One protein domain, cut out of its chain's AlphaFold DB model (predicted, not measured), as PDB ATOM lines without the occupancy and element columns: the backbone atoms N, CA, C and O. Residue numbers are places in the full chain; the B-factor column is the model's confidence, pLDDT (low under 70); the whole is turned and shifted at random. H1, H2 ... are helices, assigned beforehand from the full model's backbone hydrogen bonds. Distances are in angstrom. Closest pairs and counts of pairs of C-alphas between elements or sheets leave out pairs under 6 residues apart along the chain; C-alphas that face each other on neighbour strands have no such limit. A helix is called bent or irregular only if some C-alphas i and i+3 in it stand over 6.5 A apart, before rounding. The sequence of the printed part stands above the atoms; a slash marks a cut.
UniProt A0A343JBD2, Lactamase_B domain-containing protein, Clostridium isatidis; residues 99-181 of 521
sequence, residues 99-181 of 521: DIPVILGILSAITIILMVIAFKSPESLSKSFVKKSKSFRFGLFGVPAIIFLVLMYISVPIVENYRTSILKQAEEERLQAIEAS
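This is residues 99 to 181 of the 521 residues of the protein "Lactamase_B domain-containing protein" of Clostridium isatidis (UniProt A0A343JBD2). A long helix, H3, makes a rod; its first arm H3a has H1 side by side with it, running back in the opposite direction, while residues 160 to 181, of which 160 to 180 belong to H3, stick out well past H1. A small turn with the four-residue helix H2 joins H1 to H3 at the other end of this two-helix body. The printed part has 83 residues with three named helices, in the order H1, H2, H3, and no named strand; the class is all helix. The whole is extended, with a radius of gyration of the C-alphas of 21.8 A, and the C-alphas span 74 by 18 by 14 A.

H3, residues 134 to 180, is the longest helix; by its hydrogen bonds it was assigned as one helix, but it is bent, with C-alphas 154 and 157 6.5 A apart. Its arm H3a, residues 134 to 154, is 28.7 A long and begins with C-alpha 134 at (3.170, -60.194, -0.706). Its arm H3b, residues 157 to 180, is 34.3 A long and ends with C-alpha 180 at (37.641, -8.756, 26.757). H1, residues 99 to 120, is 31.4 A long and begins with C-alpha 99 at (17.979, -32.125, 6.328). H2, residues 127 to 130, measures 5.6 A.

H3a and H3b stand at a shallow tilt of 18 degrees, and H3a has a kink of 33 degrees near residue 141. H1 and H3a touch, with 35 pairs of C-alphas within 8 A; the closest C-alphas are those of Ser 108 and Ala 145, 4.4 A apart. They stand at a shallow tilt of 18 degrees and run opposite ways. H1 and H3b are close but not clearly touching, the closest C-alphas being those of Ile 100 and Val 159, 8.0 A apart. H2 is close to H1 but not clearly touching, with the C-alphas of Ala 118 and Phe 129 the closest at 7.4 A. H2 is also close to H3a but not clearly touching, with the C-alphas of Phe 129 and Arg 137 the closest at 7.9 A. H2 and H3b are apart. Each O i to N i+4 pair is within hydrogen-bond range in H1 and H3b, and 15 of 17 are in H3a; H2 is too short for such a pair.

The two C-alphas farthest apart are those of Lys 131 and Ser 181, at 74.6 A. Residues 160 to 181, of which 160 to 180 belong to H3, stand free; the body without them has 61 residues and spans 42 by 18 by 14 A. The link from H1 to H2 is short, the link from H2 to H3 is tight, and the printed part has no cut. The mean pLDDT of the printed part is 82.0, and residues 124 to 125 and 127 to 129 are under 70.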
ATOM      1  N   ASP A  99      18.957 -31.534   7.248       70.12
ATOM      2  CA  ASP A  99      17.979 -32.125   6.328       70.12
ATOM      3  C   ASP A  99      17.841 -33.640   6.486       70.12
ATOM      4  O   ASP A  99      16.922 -34.236   5.916       70.12
ATOM      5  N   ILE A 100      18.721 -34.288   7.258       75.81
ATOM      6  CA  ILE A 100      18.709 -35.745   7.451       75.81
ATOM      7  C   ILE A 100      17.311 -36.255   7.847       75.81
ATOM      8  O   ILE A 100      16.828 -37.184   7.188       75.81
ATOM      9  N   PRO A 101      16.600 -35.662   8.831       80.50
ATOM     10  CA  PRO A 101      15.255 -36.109   9.177       80.50
ATOM     11  C   PRO A 101      14.267 -35.952   8.014       80.50
ATOM     12  O   PRO A 101      13.501 -36.872   7.722       80.50
ATOM     13  N   VAL A 102      14.307 -34.821   7.305       76.00
ATOM     14  CA  VAL A 102      13.397 -34.526   6.187       76.00
ATOM     15  C   VAL A 102      13.613 -35.513   5.041       76.00
ATOM     16  O   VAL A 102      12.656 -36.103   4.537       76.00
ATOM     17  N   ILE A 103      14.868 -35.762   4.666       75.44
ATOM     18  CA  ILE A 103      15.240 -36.699   3.599       75.44
ATOM     19  C   ILE A 103      14.792 -38.116   3.953       75.44
ATOM     20  O   ILE A 103      14.187 -38.799   3.124       75.44
ATOM     21  N   LEU A 104      15.040 -38.559   5.186       79.31
ATOM     22  CA  LEU A 104      14.598 -39.871   5.659       79.31
ATOM     23  C   LEU A 104      13.065 -39.981   5.663       79.31
ATOM     24  O   LEU A 104      12.521 -41.010   5.251       79.31
ATOM     25  N   GLY A 105      12.360 -38.906   6.026       79.56
ATOM     26  CA  GLY A 105      10.905 -38.806   5.925       79.56
ATOM     27  C   GLY A 105      10.392 -38.930   4.488       79.56
ATOM     28  O   GLY A 105       9.498 -39.737   4.219       79.56
ATOM     29  N   ILE A 106      10.994 -38.209   3.538       77.31
ATOM     30  CA  ILE A 106      10.653 -38.278   2.105       77.31
ATOM     31  C   ILE A 106      10.910 -39.685   1.552       77.31
ATOM     32  O   ILE A 106      10.045 -40.257   0.883       77.31
ATOM     33  N   LEU A 107      12.067 -40.281   1.850       78.62
ATOM     34  CA  LEU A 107      12.401 -41.645   1.428       78.62
ATOM     35  C   LEU A 107      11.416 -42.670   2.002       78.62
ATOM     36  O   LEU A 107      10.995 -43.594   1.294       78.62
ATOM     37  N   SER A 108      10.989 -42.491   3.254       84.81
ATOM     38  CA  SER A 108       9.929 -43.308   3.838       84.81
ATOM     39  C   SER A 108       8.602 -43.136   3.095       84.81
ATOM     40  O   SER A 108       8.007 -44.121   2.658       84.81
ATOM     41  N   ALA A 109       8.159 -41.902   2.849       80.19
ATOM     42  CA  ALA A 109       6.915 -41.637   2.130       80.19
ATOM     43  C   ALA A 109       6.918 -42.262   0.722       80.19
ATOM     44  O   ALA A 109       5.961 -42.937   0.333       80.19
ATOM     45  N   ILE A 110       8.021 -42.119  -0.023       81.94
ATOM     46  CA  ILE A 110       8.194 -42.727  -1.350       81.94
ATOM     47  C   ILE A 110       8.098 -44.253  -1.261       81.94
ATOM     48  O   ILE A 110       7.378 -44.876  -2.046       81.94
ATOM     49  N   THR A 111       8.790 -44.876  -0.307       84.25
ATOM     50  CA  THR A 111       8.772 -46.339  -0.150       84.25
ATOM     51  C   THR A 111       7.405 -46.862   0.300       84.25
ATOM     52  O   THR A 111       6.968 -47.901  -0.200       84.25
ATOM     53  N   ILE A 112       6.660 -46.114   1.121       83.56
ATOM     54  CA  ILE A 112       5.259 -46.406   1.468       83.56
ATOM     55  C   ILE A 112       4.363 -46.336   0.227       83.56
ATOM     56  O   ILE A 112       3.577 -47.254  -0.015       83.56
ATOM     57  N   ILE A 113       4.492 -45.295  -0.601       81.12
ATOM     58  CA  ILE A 113       3.721 -45.163  -1.848       81.12
ATOM     59  C   ILE A 113       4.027 -46.335  -2.788       81.12
ATOM     60  O   ILE A 113       3.107 -46.979  -3.297       81.12
ATOM     61  N   LEU A 114       5.307 -46.667  -2.980       80.88
ATOM     62  CA  LEU A 114       5.726 -47.810  -3.793       80.88
ATOM     63  C   LEU A 114       5.187 -49.130  -3.240       80.88
ATOM     64  O   LEU A 114       4.735 -49.972  -4.015       80.88
ATOM     65  N   MET A 115       5.161 -49.296  -1.917       85.12
ATOM     66  CA  MET A 115       4.553 -50.447  -1.256       85.12
ATOM     67  C   MET A 115       3.049 -50.531  -1.562       85.12
ATOM     68  O   MET A 115       2.565 -51.590  -1.969       85.12
ATOM     69  N   VAL A 116       2.305 -49.428  -1.427       82.00
ATOM     70  CA  VAL A 116       0.864 -49.370  -1.729       82.00
ATOM     71  C   VAL A 116       0.597 -49.714  -3.194       82.00
ATOM     72  O   VAL A 116      -0.290 -50.524  -3.473       82.00
ATOM     73  N   ILE A 117       1.383 -49.172  -4.127       76.56
ATOM     74  CA  ILE A 117       1.287 -49.499  -5.559       76.56
ATOM     75  C   ILE A 117       1.614 -50.980  -5.787       76.56
ATOM     76  O   ILE A 117       0.868 -51.670  -6.480       76.56
ATOM     77  N   ALA A 118       2.669 -51.510  -5.164       79.69
ATOM     78  CA  ALA A 118       3.052 -52.917  -5.276       79.69
ATOM     79  C   ALA A 118       1.968 -53.876  -4.747       79.69
ATOM     80  O   ALA A 118       1.881 -55.021  -5.205       79.69
ATOM     81  N   PHE A 119       1.137 -53.439  -3.797       80.38
ATOM     82  CA  PHE A 119       0.006 -54.218  -3.292       80.38
ATOM     83  C   PHE A 119      -1.264 -54.065  -4.126       80.38
ATOM     84  O   PHE A 119      -1.890 -55.080  -4.433       80.38
ATOM     85  N   LYS A 120      -1.650 -52.832  -4.474       82.38
ATOM     86  CA  LYS A 120      -2.920 -52.542  -5.159       82.38
ATOM     87  C   LYS A 120      -2.860 -52.760  -6.670       82.38
ATOM     88  O   LYS A 120      -3.852 -53.187  -7.249       82.38
ATOM     89  N   SER A 121      -1.724 -52.470  -7.300       79.50
ATOM     90  CA  SER A 121      -1.555 -52.509  -8.761       79.50
ATOM     91  C   SER A 121      -0.106 -52.854  -9.150       79.50
ATOM     92  O   SER A 121       0.603 -52.022  -9.724       79.50
ATOM     93  N   PRO A 122       0.391 -54.065  -8.820       74.88
ATOM     94  CA  PRO A 122       1.787 -54.467  -9.052       74.88
ATOM     95  C   PRO A 122       2.222 -54.391 -10.521       74.88
ATOM     96  O   PRO A 122       3.398 -54.150 -10.808       74.88
ATOM     97  N   GLU A 123       1.293 -54.574 -11.458       73.56
ATOM     98  CA  GLU A 123       1.518 -54.420 -12.895       73.56
ATOM     99  C   GLU A 123       1.987 -53.014 -13.296       73.56
ATOM    100  O   GLU A 123       2.683 -52.881 -14.306       73.56
ATOM    101  N   SER A 124       1.676 -51.992 -12.491       69.06
ATOM    102  CA  SER A 124       2.132 -50.612 -12.689       69.06
ATOM    103  C   SER A 124       3.635 -50.441 -12.444       69.06
ATOM    104  O   SER A 124       4.237 -49.544 -13.029       69.06
ATOM    105  N   LEU A 125       4.255 -51.302 -11.623       66.00
ATOM    106  CA  LEU A 125       5.703 -51.299 -11.377       66.00
ATOM    107  C   LEU A 125       6.436 -52.164 -12.405       66.00
ATOM    108  O   LEU A 125       7.349 -51.696 -13.085       66.00
ATOM    109  N   SER A 126       6.051 -53.439 -12.536       70.81
ATOM    110  CA  SER A 126       6.531 -54.311 -13.615       70.81
ATOM    111  C   SER A 126       5.736 -55.617 -13.703       70.81
ATOM    112  O   SER A 126       5.223 -56.131 -12.709       70.81
ATOM    113  N   LYS A 127       5.726 -56.250 -14.886       67.62
ATOM    114  CA  LYS A 127       5.125 -57.588 -15.072       67.62
ATOM    115  C   LYS A 127       5.762 -58.671 -14.185       67.62
ATOM    116  O   LYS A 127       5.107 -59.657 -13.864       67.62
ATOM    117  N   SER A 128       7.024 -58.498 -13.781       68.69
ATOM    118  CA  SER A 128       7.721 -59.424 -12.877       68.69
ATOM    119  C   SER A 128       7.197 -59.315 -11.441       68.69
ATOM    120  O   SER A 128       7.099 -60.325 -10.744       68.69
ATOM    121  N   PHE A 129       6.768 -58.119 -11.014       69.19
ATOM    122  CA  PHE A 129       6.233 -57.887  -9.669       69.19
ATOM    123  C   PHE A 129       4.905 -58.595  -9.417       69.19
ATOM    124  O   PHE A 129       4.679 -59.056  -8.300       69.19
ATOM    125  N   VAL A 130       4.076 -58.776 -10.451       72.19
ATOM    126  CA  VAL A 130       2.806 -59.520 -10.370       72.19
ATOM    127  C   VAL A 130       3.022 -60.941  -9.832       72.19
ATOM    128  O   VAL A 130       2.219 -61.427  -9.041       72.19
ATOM    129  N   LYS A 131       4.147 -61.578 -10.190       75.00
ATOM    130  CA  LYS A 131       4.492 -62.950  -9.778       75.00
ATOM    131  C   LYS A 131       5.177 -63.042  -8.409       75.00
ATOM    132  O   LYS A 131       5.358 -64.141  -7.896       75.00
ATOM    133  N   LYS A 132       5.601 -61.920  -7.820       81.69
ATOM    134  CA  LYS A 132       6.277 -61.901  -6.512       81.69
ATOM    135  C   LYS A 132       5.262 -61.952  -5.370       81.69
ATOM    136  O   LYS A 132       4.200 -61.342  -5.480       81.69
ATOM    137  N   SER A 133       5.597 -62.640  -4.275       85.12
ATOM    138  CA  SER A 133       4.726 -62.773  -3.098       85.12
ATOM    139  C   SER A 133       4.510 -61.437  -2.376       85.12
ATOM    140  O   SER A 133       5.329 -60.522  -2.468       85.12
ATOM    141  N   LYS A 134       3.426 -61.341  -1.596       80.81
ATOM    142  CA  LYS A 134       3.170 -60.194  -0.706       80.81
ATOM    143  C   LYS A 134       4.327 -59.955   0.275       80.81
ATOM    144  O   LYS A 134       4.717 -58.811   0.468       80.81
ATOM    145  N   SER A 135       4.914 -61.025   0.818       82.00
ATOM    146  CA  SER A 135       6.079 -60.953   1.710       82.00
ATOM    147  C   SER A 135       7.325 -60.404   1.015       82.00
ATOM    148  O   SER A 135       8.018 -59.577   1.592       82.00
ATOM    149  N   PHE A 136       7.577 -60.780  -0.244       82.81
ATOM    150  CA  PHE A 136       8.685 -60.224  -1.025       82.81
ATOM    151  C   PHE A 136       8.492 -58.724  -1.284       82.81
ATOM    152  O   PHE A 136       9.426 -57.946  -1.133       82.81
ATOM    153  N   ARG A 137       7.274 -58.303  -1.651       79.00
ATOM    154  CA  ARG A 137       6.958 -56.884  -1.900       79.00
ATOM    155  C   ARG A 137       7.050 -56.050  -0.619       79.00
ATOM    156  O   ARG A 137       7.574 -54.942  -0.662       79.00
ATOM    157  N   PHE A 138       6.599 -56.599   0.510       79.94
ATOM    158  CA  PHE A 138       6.779 -55.989   1.829       79.94
ATOM    159  C   PHE A 138       8.259 -55.898   2.220       79.94
ATOM    160  O   PHE A 138       8.705 -54.843   2.648       79.94
ATOM    161  N   GLY A 139       9.045 -56.955   2.013       78.56
ATOM    162  CA  GLY A 139      10.486 -56.929   2.266       78.56
ATOM    163  C   GLY A 139      11.225 -55.888   1.420       78.56
ATOM    164  O   GLY A 139      12.151 -55.255   1.905       78.56
ATOM    165  N   LEU A 140      10.791 -55.672   0.175       82.31
ATOM    166  CA  LEU A 140      11.451 -54.736  -0.734       82.31
ATOM    167  C   LEU A 140      11.107 -53.263  -0.474       82.31
ATOM    168  O   LEU A 140      11.960 -52.412  -0.692       82.31
ATOM    169  N   PHE A 141       9.877 -52.950  -0.052       81.88
ATOM    170  CA  PHE A 141       9.429 -51.559   0.117       81.88
ATOM    171  C   PHE A 141       9.007 -51.213   1.551       81.88
ATOM    172  O   PHE A 141       9.286 -50.117   2.017       81.88
ATOM    173  N   GLY A 142       8.384 -52.143   2.276       78.38
ATOM    174  CA  GLY A 142       7.931 -51.937   3.655       78.38
ATOM    175  C   GLY A 142       9.064 -51.954   4.683       78.38
ATOM    176  O   GLY A 142       9.097 -51.096   5.558       78.38
ATOM    177  N   VAL A 143      10.024 -52.881   4.566       84.44
ATOM    178  CA  VAL A 143      11.188 -52.917   5.475       84.44
ATOM    179  C   VAL A 143      12.041 -51.644   5.343       84.44
ATOM    180  O   VAL A 143      12.285 -51.018   6.374       84.44
ATOM    181  N   PRO A 144      12.420 -51.178   4.132       84.25
ATOM    182  CA  PRO A 144      13.089 -49.884   3.985       84.25
ATOM    183  C   PRO A 144      12.281 -48.702   4.529       84.25
ATOM    184  O   PRO A 144      12.859 -47.856   5.200       84.25
ATOM    185  N   ALA A 145      10.959 -48.663   4.318       82.06
ATOM    186  CA  ALA A 145      10.108 -47.596   4.853       82.06
ATOM    187  C   ALA A 145      10.184 -47.490   6.383       82.06
ATOM    188  O   ALA A 145      10.302 -46.388   6.919       82.06
ATOM    189  N   ILE A 146      10.141 -48.635   7.078       88.00
ATOM    190  CA  ILE A 146      10.271 -48.704   8.541       88.00
ATOM    191  C   ILE A 146      11.677 -48.280   8.971       88.00
ATOM    192  O   ILE A 146      11.807 -47.486   9.897       88.00
ATOM    193  N   ILE A 147      12.722 -48.760   8.288       85.06
ATOM    194  CA  ILE A 147      14.111 -48.372   8.578       85.06
ATOM    195  C   ILE A 147      14.274 -46.854   8.461       85.06
ATOM    196  O   ILE A 147      14.792 -46.233   9.382       85.06
ATOM    197  N   PHE A 148      13.790 -46.244   7.375       85.06
ATOM    198  CA  PHE A 148      13.881 -44.796   7.188       85.06
ATOM    199  C   PHE A 148      13.097 -44.015   8.247       85.06
ATOM    200  O   PHE A 148      13.611 -43.014   8.730       85.06
ATOM    201  N   LEU A 149      11.921 -44.483   8.687       83.88
ATOM    202  CA  LEU A 149      11.186 -43.845   9.796       83.88
ATOM    203  C   LEU A 149      11.945 -43.912  11.118       83.88
ATOM    204  O   LEU A 149      11.987 -42.926  11.849       83.88
ATOM    205  N   VAL A 150      12.543 -45.062  11.431       89.12
ATOM    206  CA  VAL A 150      13.329 -45.234  12.658       89.12
ATOM    207  C   VAL A 150      14.572 -44.349  12.620       89.12
ATOM    208  O   VAL A 150      14.852 -43.651  13.590       89.12
ATOM    209  N   LEU A 151      15.290 -44.328  11.494       80.69
ATOM    210  CA  LEU A 151      16.445 -43.450  11.313       80.69
ATOM    211  C   LEU A 151      16.046 -41.975  11.398       80.69
ATOM    212  O   LEU A 151      16.743 -41.215  12.059       80.69
ATOM    213  N   MET A 152      14.919 -41.582  10.792       84.62
ATOM    214  CA  MET A 152      14.385 -40.222  10.890       84.62
ATOM    215  C   MET A 152      14.182 -39.853  12.358       84.62
ATOM    216  O   MET A 152      14.736 -38.860  12.821       84.62
ATOM    217  N   TYR A 153      13.461 -40.693  13.105       87.00
ATOM    218  CA  TYR A 153      13.165 -40.461  14.517       87.00
ATOM    219  C   TYR A 153      14.430 -40.350  15.384       87.00
ATOM    220  O   TYR A 153      14.500 -39.489  16.253       87.00
ATOM    221  N   ILE A 154      15.448 -41.179  15.128       86.69
ATOM    222  CA  ILE A 154      16.735 -41.123  15.841       86.69
ATOM    223  C   ILE A 154      17.549 -39.885  15.436       86.69
ATOM    224  O   ILE A 154      18.247 -39.314  16.272       86.69
ATOM    225  N   SER A 155      17.473 -39.463  14.173       78.12
ATOM    226  CA  SER A 155      18.259 -38.335  13.663       78.12
ATOM    227  C   SER A 155      17.803 -36.979  14.199       78.12
ATOM    228  O   SER A 155      18.658 -36.141  14.456       78.12
ATOM    229  N   VAL A 156      16.499 -36.774  14.439       79.81
ATOM    230  CA  VAL A 156      15.948 -35.499  14.944       79.81
ATOM    231  C   VAL A 156      16.684 -34.978  16.189       79.81
ATOM    232  O   VAL A 156      17.220 -33.874  16.121       79.81
ATOM    233  N   PRO A 157      16.789 -35.729  17.305       83.94
ATOM    234  CA  PRO A 157      17.476 -35.227  18.497       83.94
ATOM    235  C   PRO A 157      18.986 -35.048  18.299       83.94
ATOM    236  O   PRO A 157      19.583 -34.196  18.945       83.94
ATOM    237  N   ILE A 158      19.626 -35.830  17.421       80.38
ATOM    238  CA  ILE A 158      21.064 -35.691  17.129       80.38
ATOM    239  C   ILE A 158      21.327 -34.361  16.421       80.38
ATOM    240  O   ILE A 158      22.235 -33.624  16.801       80.38
ATOM    241  N   VAL A 159      20.515 -34.069  15.407       80.12
ATOM    242  CA  VAL A 159      20.578 -32.831  14.633       80.12
ATOM    243  C   VAL A 159      20.296 -31.621  15.519       80.12
ATOM    244  O   VAL A 159      21.061 -30.660  15.476       80.12
ATOM    245  N   GLU A 160      19.255 -31.682  16.355       80.50
ATOM    246  CA  GLU A 160      18.919 -30.568  17.247       80.50
ATOM    247  C   GLU A 160      20.033 -30.309  18.266       80.50
ATOM    248  O   GLU A 160      20.473 -29.176  18.414       80.50
ATOM    249  N   ASN A 161      20.584 -31.359  18.886       84.12
ATOM    250  CA  ASN A 161      21.702 -31.213  19.819       84.12
ATOM    251  C   ASN A 161      22.947 -30.602  19.158       84.12
ATOM    252  O   ASN A 161      23.624 -29.783  19.778       84.12
ATOM    253  N   TYR A 162      23.259 -30.989  17.916       82.69
ATOM    254  CA  TYR A 162      24.365 -30.396  17.162       82.69
ATOM    255  C   TYR A 162      24.128 -28.900  16.926       82.69
ATOM    256  O   TYR A 162      24.999 -28.089  17.240       82.69
ATOM    257  N   ARG A 163      22.930 -28.523  16.468       78.75
ATOM    258  CA  ARG A 163      22.552 -27.121  16.248       78.75
ATOM    259  C   ARG A 163      22.655 -26.296  17.531       78.75
ATOM    260  O   ARG A 163      23.349 -25.285  17.555       78.75
ATOM    261  N   THR A 164      22.047 -26.755  18.626       83.31
ATOM    262  CA  THR A 164      22.114 -26.053  19.917       83.31
ATOM    263  C   THR A 164      23.549 -25.938  20.435       83.31
ATOM    264  O   THR A 164      23.887 -24.942  21.068       83.31
ATOM    265  N   SER A 165      24.418 -26.921  20.162       86.62
ATOM    266  CA  SER A 165      25.824 -26.849  20.577       86.62
ATOM    267  C   SER A 165      26.607 -25.744  19.863       86.62
ATOM    268  O   SER A 165      27.409 -25.077  20.511       86.62
ATOM    269  N   ILE A 166      26.321 -25.501  18.580       83.44
ATOM    270  CA  ILE A 166      26.915 -24.404  17.806       83.44
ATOM    271  C   ILE A 166      26.464 -23.054  18.368       83.44
ATOM    272  O   ILE A 166      27.300 -22.209  18.667       83.44
ATOM    273  N   LEU A 167      25.155 -22.878  18.578       84.56
ATOM    274  CA  LEU A 167      24.602 -21.637  19.133       84.56
ATOM    275  C   LEU A 167      25.163 -21.342  20.528       84.56
ATOM    276  O   LEU A 167      25.490 -20.204  20.846       84.56
ATOM    277  N   LYS A 168      25.328 -22.377  21.356       89.50
ATOM    278  CA  LYS A 168      25.926 -22.232  22.683       89.50
ATOM    279  C   LYS A 168      27.399 -21.821  22.610       89.50
ATOM    280  O   LYS A 168      27.818 -20.976  23.389       89.50
ATOM    281  N   GLN A 169      28.174 -22.409  21.698       89.44
ATOM    282  CA  GLN A 169      29.568 -22.012  21.497       89.44
ATOM    283  C   GLN A 169      29.661 -20.548  21.048       89.44
ATOM    284  O   GLN A 169      30.469 -19.800  21.588       89.44
ATOM    285  N   ALA A 170      28.803 -20.129  20.117       87.75
ATOM    286  CA  ALA A 170      28.740 -18.747  19.655       87.75
ATOM    287  C   ALA A 170      28.412 -17.764  20.788       87.75
ATOM    288  O   ALA A 170      29.040 -16.717  20.900       87.75
ATOM    289  N   GLU A 171      27.465 -18.121  21.660       90.88
ATOM    290  CA  GLU A 171      27.136 -17.337  22.853       90.88
ATOM    291  C   GLU A 171      28.336 -17.213  23.802       90.88
ATOM    292  O   GLU A 171      28.646 -16.124  24.281       90.88
ATOM    293  N   GLU A 172      29.052 -18.313  24.050       93.75
ATOM    294  CA  GLU A 172      30.257 -18.307  24.885       93.75
ATOM    295  C   GLU A 172      31.357 -17.410  24.285       93.75
ATOM    296  O   GLU A 172      31.982 -16.641  25.018       93.75
ATOM    297  N   GLU A 173      31.566 -17.457  22.967       93.38
ATOM    298  CA  GLU A 173      32.500 -16.579  22.249       93.38
ATOM    299  C   GLU A 173      32.067 -15.105  22.324       93.38
ATOM    300  O   GLU A 173      32.905 -14.233  22.566       93.38
ATOM    301  N   ARG A 174      30.764 -14.817  22.198       93.88
ATOM    302  CA  ARG A 174      30.213 -13.456  22.315       93.88
ATOM    303  C   ARG A 174      30.464 -12.868  23.696       93.88
ATOM    304  O   ARG A 174      30.968 -11.752  23.813       93.88
ATOM    305  N   LEU A 175      30.157 -13.627  24.747       93.38
ATOM    306  CA  LEU A 175      30.375 -13.204  26.131       93.38
ATOM    307  C   LEU A 175      31.862 -12.965  26.413       93.38
ATOM    308  O   LEU A 175      32.210 -11.960  27.031       93.38
ATOM    309  N   GLN A 176      32.747 -13.826  25.902       94.75
ATOM    310  CA  GLN A 176      34.194 -13.619  26.006       94.75
ATOM    311  C   GLN A 176      34.644 -12.343  25.286       94.75
ATOM    312  O   GLN A 176      35.444 -11.589  25.839       94.75
ATOM    313  N   ALA A 177      34.121 -12.065  24.088       94.00
ATOM    314  CA  ALA A 177      34.425 -10.839  23.354       94.00
ATOM    315  C   ALA A 177      33.954  -9.589  24.120       94.00
ATOM    316  O   ALA A 177      34.695  -8.609  24.227       94.00
ATOM    317  N   ILE A 178      32.762  -9.628  24.723       92.94
ATOM    318  CA  ILE A 178      32.226  -8.547  25.567       92.94
ATOM    319  C   ILE A 178      33.102  -8.325  26.806       92.94
ATOM    320  O   ILE A 178      33.422  -7.182  27.132       92.94
ATOM    321  N   GLU A 179      33.504  -9.394  27.498       92.56
ATOM    322  CA  GLU A 179      34.361  -9.315  28.689       92.56
ATOM    323  C   GLU A 179      35.772  -8.808  28.369       92.56
ATOM    324  O   GLU A 179      36.349  -8.050  29.150       92.56
ATOM    325  N   ALA A 180      36.325  -9.196  27.218       91.12
ATOM    326  CA  ALA A 180      37.641  -8.756  26.757       91.12
ATOM    327  C   ALA A 180      37.655  -7.298  26.262       91.12
ATOM    328  O   ALA A 180      38.722  -6.698  26.126       91.12
ATOM    329  N   SER A 181      36.484  -6.725  25.983       86.19
ATOM    330  CA  SER A 181      36.353  -5.390  25.410       86.19
ATOM    331  C   SER A 181      36.515  -4.283  26.449       86.19
ATOM    332  O   SER A 181      35.901  -4.297  27.517       86.19
TER     333      SER A 181